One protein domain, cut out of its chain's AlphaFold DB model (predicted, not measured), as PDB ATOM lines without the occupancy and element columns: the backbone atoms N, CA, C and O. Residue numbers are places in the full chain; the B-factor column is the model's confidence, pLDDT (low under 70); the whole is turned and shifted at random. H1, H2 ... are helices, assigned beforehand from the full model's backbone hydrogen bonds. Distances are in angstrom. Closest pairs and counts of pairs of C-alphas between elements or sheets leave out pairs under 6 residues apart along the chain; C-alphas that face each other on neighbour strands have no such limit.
ATOM      1  N   VAL A 174     148.212 157.951 224.483       97.75
ATOM      2  CA  VAL A 174     149.659 158.043 224.258       97.75
ATOM      3  C   VAL A 174     149.966 159.184 223.305       97.75
ATOM      4  O   VAL A 174     149.373 159.303 222.237       97.75
ATOM      5  N   SER A 175     150.968 159.979 223.668       93.00
ATOM      6  CA  SER A 175     151.559 161.000 222.812       93.00
ATOM      7  C   SER A 175     153.047 160.710 222.658       93.00
ATOM      8  O   SER A 175     153.742 160.490 223.647       93.00
ATOM      9  N   LEU A 176     153.527 160.711 221.417       91.50
ATOM     10  CA  LEU A 176     154.943 160.613 221.084       91.50
ATOM     11  C   LEU A 176     155.385 161.934 220.457       91.50
ATOM     12  O   LEU A 176     154.678 162.488 219.618       91.50
ATOM     13  N   ARG A 177     156.552 162.438 220.863       88.06
ATOM     14  CA  ARG A 177     157.160 163.652 220.309       88.06
ATOM     15  C   ARG A 177     158.647 163.397 220.090       88.06
ATOM     16  O   ARG A 177     159.354 163.110 221.050       88.06
ATOM     17  N   LEU A 178     159.089 163.478 218.838       81.44
ATOM     18  CA  LEU A 178     160.480 163.320 218.411       81.44
ATOM     19  C   LEU A 178     160.808 164.544 217.542       81.44
ATOM     20  O   LEU A 178     160.462 164.564 216.371       81.44
ATOM     21  N   GLY A 179     161.357 165.611 218.128       67.94
ATOM     22  CA  GLY A 179     161.554 166.896 217.442       67.94
ATOM     23  C   GLY A 179     162.008 168.013 218.388       67.94
ATOM     24  O   GLY A 179     162.202 167.777 219.583       67.94
ATOM     25  N   THR A 180     162.209 169.223 217.862       60.28
ATOM     26  CA  THR A 180     162.669 170.389 218.639       60.28
ATOM     27  C   THR A 180     161.619 170.876 219.638       60.28
ATOM     28  O   THR A 180     160.418 170.728 219.425       60.28
ATOM     29  N   ALA A 181     162.075 171.511 220.722       56.59
ATOM     30  CA  ALA A 181     161.217 172.062 221.777       56.59
ATOM     31  C   ALA A 181     160.178 173.091 221.270       56.59
ATOM     32  O   ALA A 181     159.173 173.314 221.943       56.59
ATOM     33  N   ASP A 182     160.403 173.664 220.083       59.84
ATOM     34  CA  ASP A 182     159.618 174.757 219.497       59.84
ATOM     35  C   ASP A 182     158.392 174.309 218.672       59.84
ATOM     36  O   ASP A 182     157.652 175.155 218.173       59.84
ATOM     37  N   GLY A 183     158.123 173.000 218.558       58.94
ATOM     38  CA  GLY A 183     156.942 172.461 217.865       58.94
ATOM     39  C   GLY A 183     157.261 171.618 216.622       58.94
ATOM     40  O   GLY A 183     158.422 171.262 216.412       58.94
ATOM     41  N   PRO A 184     156.233 171.245 215.827       62.78
ATOM     42  CA  PRO A 184     156.406 170.470 214.597       62.78
ATOM     43  C   PRO A 184     157.303 171.210 213.605       62.78
ATOM     44  O   PRO A 184     157.240 172.436 213.506       62.78
ATOM     45  N   SER A 185     158.114 170.472 212.853       71.50
ATOM     46  CA  SER A 185     158.963 171.051 211.808       71.50
ATOM     47  C   SER A 185     158.138 171.650 210.659       71.50
ATOM     48  O   SER A 185     157.015 171.216 210.398       71.50
ATOM     49  N   ASP A 186     158.727 172.566 209.879       78.88
ATOM     50  CA  ASP A 186     158.112 173.110 208.648       78.88
ATOM     51  C   ASP A 186     157.685 172.010 207.650       78.88
ATOM     52  O   ASP A 186     156.824 172.226 206.792       78.88
ATOM     53  N   LEU A 187     158.244 170.799 207.772       83.06
ATOM     54  CA  LEU A 187     157.874 169.637 206.964       83.06
ATOM     55  C   LEU A 187     156.432 169.181 207.208       83.06
ATOM     56  O   LEU A 187     155.851 168.564 206.316       83.06
ATOM     57  N   SER A 188     155.817 169.500 208.355       79.19
ATOM     58  CA  SER A 188     154.418 169.144 208.621       79.19
ATOM     59  C   SER A 188     153.428 169.845 207.686       79.19
ATOM     60  O   SER A 188     152.280 169.416 207.595       79.19
ATOM     61  N   ALA A 189     153.855 170.910 206.996       86.06
ATOM     62  CA  ALA A 189     153.059 171.585 205.972       86.06
ATOM     63  C   ALA A 189     153.070 170.856 204.612       86.06
ATOM     64  O   ALA A 189     152.204 171.117 203.777       86.06
ATOM     65  N   LEU A 190     154.034 169.957 204.372       91.69
ATOM     66  CA  LEU A 190     154.101 169.165 203.144       91.69
ATOM     67  C   LEU A 190     153.089 168.018 203.170       91.69
ATOM     68  O   LEU A 190     152.792 167.438 204.217       91.69
ATOM     69  N   ALA A 191     152.612 167.635 201.985       91.69
ATOM     70  CA  ALA A 191     151.774 166.455 201.837       91.69
ATOM     71  C   ALA A 191     152.561 165.177 202.195       91.69
ATOM     72  O   ALA A 191     153.769 165.072 201.962       91.69
ATOM     73  N   THR A 192     151.886 164.194 202.797       91.19
ATOM     74  CA  THR A 192     152.538 162.987 203.337       91.19
ATOM     75  C   THR A 192     153.297 162.184 202.275       91.19
ATOM     76  O   THR A 192     154.356 161.640 202.563       91.19
ATOM     77  N   ASP A 193     152.803 162.136 201.039       89.25
ATOM     78  CA  ASP A 193     153.462 161.495 199.893       89.25
ATOM     79  C   ASP A 193     154.811 162.147 199.540       89.25
ATOM     80  O   ASP A 193     155.805 161.458 199.288       89.25
ATOM     81  N   GLN A 194     154.881 163.478 199.601       90.00
ATOM     82  CA  GLN A 194     156.125 164.223 199.400       90.00
ATOM     83  C   GLN A 194     157.126 163.951 200.528       90.00
ATOM     84  O   GLN A 194     158.319 163.775 200.273       90.00
ATOM     85  N   ARG A 195     156.648 163.869 201.777       90.00
ATOM     86  CA  ARG A 195     157.478 163.532 202.945       90.00
ATOM     87  C   ARG A 195     158.057 162.119 202.848       90.00
ATOM     88  O   ARG A 195     159.250 161.939 203.077       90.00
ATOM     89  N   LEU A 196     157.248 161.141 202.434       88.62
ATOM     90  CA  LEU A 196     157.691 159.760 202.205       88.62
ATOM     91  C   LEU A 196     158.774 159.677 201.125       88.62
ATOM     92  O   LEU A 196     159.787 159.018 201.339       88.62
ATOM     93  N   THR A 197     158.599 160.402 200.014       86.31
ATOM     94  CA  THR A 197     159.597 160.473 198.933       86.31
ATOM     95  C   THR A 197     160.925 161.037 199.448       86.31
ATOM     96  O   THR A 197     161.965 160.405 199.304       86.31
ATOM     97  N   ARG A 198     160.888 162.174 200.157       87.69
ATOM     98  CA  ARG A 198     162.088 162.780 200.765       87.69
ATOM     99  C   ARG A 198     162.789 161.835 201.740       87.69
ATOM    100  O   ARG A 198     164.016 161.765 201.748       87.69
ATOM    101  N   ARG A 199     162.019 161.120 202.568       85.00
ATOM    102  CA  ARG A 199     162.556 160.148 203.529       85.00
ATOM    103  C   ARG A 199     163.212 158.966 202.814       85.00
ATOM    104  O   ARG A 199     164.277 158.536 203.244       85.00
ATOM    105  N   ALA A 200     162.620 158.482 201.720       82.31
ATOM    106  CA  ALA A 200     163.203 157.435 200.881       82.31
ATOM    107  C   ALA A 200     164.533 157.872 200.236       82.31
ATOM    108  O   ALA A 200     165.446 157.057 200.129       82.31
ATOM    109  N   ASP A 201     164.675 159.159 199.904       84.31
ATOM    110  CA  ASP A 201     165.922 159.763 199.407       84.31
ATOM    111  C   ASP A 201     166.964 160.040 200.519       84.31
ATOM    112  O   ASP A 201     168.032 160.595 200.259       84.31
ATOM    113  N   GLY A 202     166.673 159.662 201.769       82.00
ATOM    114  CA  GLY A 202     167.586 159.773 202.911       82.00
ATOM    115  C   GLY A 202     167.473 161.067 203.721       82.00
ATOM    116  O   GLY A 202     168.283 161.287 204.622       82.00
ATOM    117  N   ALA A 203     166.485 161.930 203.449       86.38
ATOM    118  CA  ALA A 203     166.286 163.148 204.234       86.38
ATOM    119  C   ALA A 203     165.682 162.849 205.629       86.38
ATOM    120  O   ALA A 203     164.786 162.006 205.747       86.38
ATOM    121  N   PRO A 204     166.115 163.553 206.694       84.06
ATOM    122  CA  PRO A 204     165.511 163.423 208.019       84.06
ATOM    123  C   PRO A 204     164.073 163.971 208.041       84.06
ATOM    124  O   PRO A 204     163.758 164.933 207.338       84.06
ATOM    125  N   ASP A 205     163.211 163.322 208.828       87.00
ATOM    126  CA  ASP A 205     161.808 163.691 209.064       87.00
ATOM    127  C   ASP A 205     161.284 162.888 210.275       87.00
ATOM    128  O   ASP A 205     160.644 161.842 210.143       87.00
ATOM    129  N   GLU A 206     161.635 163.322 211.481       86.94
ATOM    130  CA  GLU A 206     161.271 162.648 212.734       86.94
ATOM    131  C   GLU A 206     159.759 162.713 212.997       86.94
ATOM    132  O   GLU A 206     159.167 161.753 213.499       86.94
ATOM    133  N   ASP A 207     159.112 163.798 212.569       87.44
ATOM    134  CA  ASP A 207     157.661 163.964 212.635       87.44
ATOM    135  C   ASP A 207     156.934 162.908 211.784       87.44
ATOM    136  O   ASP A 207     155.790 162.552 212.076       87.44
ATOM    137  N   LEU A 208     157.565 162.381 210.728       88.19
ATOM    138  CA  LEU A 208     157.000 161.300 209.917       88.19
ATOM    139  C   LEU A 208     157.050 159.968 210.673       88.19
ATOM    140  O   LEU A 208     156.104 159.187 210.580       88.19
ATOM    141  N   CYS A 209     158.085 159.728 211.486       88.00
ATOM    142  CA  CYS A 209     158.115 158.583 212.400       88.00
ATOM    143  C   CYS A 209     157.012 158.689 213.466       88.00
ATOM    144  O   CYS A 209     156.355 157.691 213.769       88.00
ATOM    145  N   VAL A 210     156.761 159.893 213.998       90.31
ATOM    146  CA  VAL A 210     155.637 160.148 214.918       90.31
ATOM    147  C   VAL A 210     154.295 159.885 214.227       90.31
ATOM    148  O   VAL A 210     153.432 159.216 214.800       90.31
ATOM    149  N   LEU A 211     154.128 160.344 212.981       91.56
ATOM    150  CA  LEU A 211     152.929 160.080 212.186       91.56
ATOM    151  C   LEU A 211     152.733 158.579 211.933       91.56
ATOM    152  O   LEU A 211     151.620 158.088 212.093       91.56
ATOM    153  N   ALA A 212     153.791 157.841 211.590       91.88
ATOM    154  CA  ALA A 212     153.732 156.394 211.372       91.88
ATOM    155  C   ALA A 212     153.356 155.630 212.655       91.88
ATOM    156  O   ALA A 212     152.524 154.723 212.612       91.88
ATOM    157  N   PHE A 213     153.903 156.030 213.809       94.38
ATOM    158  CA  PHE A 213     153.519 155.484 215.113       94.38
ATOM    159  C   PHE A 213     152.030 155.722 215.418       94.38
ATOM    160  O   PHE A 213     151.305 154.789 215.771       94.38
ATOM    161  N   ALA A 214     151.553 156.959 215.241       96.06
ATOM    162  CA  ALA A 214     150.147 157.300 215.445       96.06
ATOM    163  C   ALA A 214     149.226 156.571 214.451       96.06
ATOM    164  O   ALA A 214     148.142 156.127 214.832       96.06
ATOM    165  N   LEU A 215     149.670 156.396 213.203       96.19
ATOM    166  CA  LEU A 215     148.949 155.655 212.174       96.19
ATOM    167  C   LEU A 215     148.800 154.175 212.547       96.19
ATOM    168  O   LEU A 215     147.706 153.646 212.413       96.19
ATOM    169  N   GLY A 216     149.845 153.520 213.063       97.00
ATOM    170  CA  GLY A 216     149.762 152.122 213.510       97.00
ATOM    171  C   GLY A 216     148.698 151.916 214.595       97.00
ATOM    172  O   GLY A 216     147.847 151.034 214.471       97.00
ATOM    173  N   ARG A 217     148.675 152.797 215.605       98.38
ATOM    174  CA  ARG A 217     147.617 152.820 216.633       98.38
ATOM    175  C   ARG A 217     146.230 153.033 216.027       98.38
ATOM    176  O   ARG A 217     145.289 152.328 216.378       98.38
ATOM    177  N   TYR A 218     146.108 154.013 215.128       98.50
ATOM    178  CA  TYR A 218     144.848 154.343 214.466       98.50
ATOM    179  C   TYR A 218     144.314 153.157 213.665       98.50
ATOM    180  O   TYR A 218     143.134 152.836 213.777       98.50
ATOM    181  N   LEU A 219     145.172 152.492 212.886       98.56
ATOM    182  CA  LEU A 219     144.784 151.351 212.062       98.56
ATOM    183  C   LEU A 219     144.268 150.207 212.933       98.56
ATOM    184  O   LEU A 219     143.174 149.722 212.667       98.56
ATOM    185  N   LEU A 220     144.973 149.854 214.015       98.75
ATOM    186  CA  LEU A 220     144.503 148.818 214.939       98.75
ATOM    187  C   LEU A 220     143.159 149.199 215.587       98.75
ATOM    188  O   LEU A 220     142.222 148.404 215.572       98.75
ATOM    189  N   ALA A 221     143.021 150.435 216.076       98.31
ATOM    190  CA  ALA A 221     141.771 150.927 216.661       98.31
ATOM    191  C   ALA A 221     140.607 151.009 215.653       98.31
ATOM    192  O   ALA A 221     139.439 150.967 216.047       98.31
ATOM    193  N   ALA A 222     140.903 151.141 214.360       98.31
ATOM    194  CA  ALA A 222     139.911 151.187 213.293       98.31
ATOM    195  C   ALA A 222     139.548 149.799 212.738       98.31
ATOM    196  O   ALA A 222     138.451 149.649 212.202       98.31
ATOM    197  N   SER A 223     140.429 148.800 212.863       98.62
ATOM    198  CA  SER A 223     140.224 147.453 212.310       98.62
ATOM    199  C   SER A 223     139.939 146.370 213.347       98.62
ATOM    200  O   SER A 223     139.515 145.290 212.958       98.62
ATOM    201  N   SER A 224     140.191 146.614 214.636       98.50
ATOM    202  CA  SER A 224     140.022 145.608 215.686       98.50
ATOM    203  C   SER A 224     139.431 146.227 216.947       98.50
ATOM    204  O   SER A 224     140.122 146.787 217.791       98.50
TER     205      SER A 224
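This is residues 174 to 224 of the 556 residues of an uncharacterized protein of Streptomyces hawaiiensis (UniProt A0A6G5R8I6). What would one see first in this model? One long helix, H3, makes the long arm of the structure, and two shorter helices, H1 and H2, sit by its first end, while the unnamed stretch of residues 174 to 178 runs beside H3 on another side. The far end of H3 sticks out, with residues 218 to 224 standing free. What is it made of, and how large is it? The printed part has 51 residues, with three named helices in the order H1, H2, H3 and no named strand, and its class is all helix. It is only just loose, close to compact, with a radius of gyration of the C-alphas of 12.0 A and spans of 33 by 26 by 17 A.

Where does the longest helix run? H3 holds residues 206 to 223, from C-alpha 206 at (161.271, 162.648, 212.734) to C-alpha 223 at (140.224, 147.453, 212.310), a length of 26.0 A. Where are the two shorter helices? H2 holds residues 192 to 200 and is 12.3 A long from first to last C-alpha. H1 holds residues 186 to 189, is 5.9 A long, and begins with C-alpha 186 at (158.112, 173.110, 208.648).

How does H2 stand to H3? They are close but not clearly touching, and their closest C-alphas, those of Arg 195 and Leu 208, are 7.3 A apart. Their lines stand at a steep tilt of 57 degrees, and they run opposite ways. Where is H1? It is close to H3 but not clearly touching, with the closest C-alphas, those of Ser 188 and Asp 207, 7.3 A apart. It is also close to H2 but not clearly touching, with the closest C-alphas, those of Leu 187 and Arg 195, 7.3 A apart. What do the backbones show? In H2 and H3 every O i to N i+4 pair is within hydrogen-bond range, while H1, with 4 residues, is too short for such a pair and has 1 pair of O i and N i+3, within range.

How far does the printed part reach? The two C-alphas farthest apart are those of Asp 182 and Ser 224, at 35.3 A. Is there a cut or a long link? The printed part has no cut, and the links H1 to H2 and H2 to H3 are both tight. Where is confidence low? The mean pLDDT of the printed part is 86.5, and residues 179 to 184 are under 70.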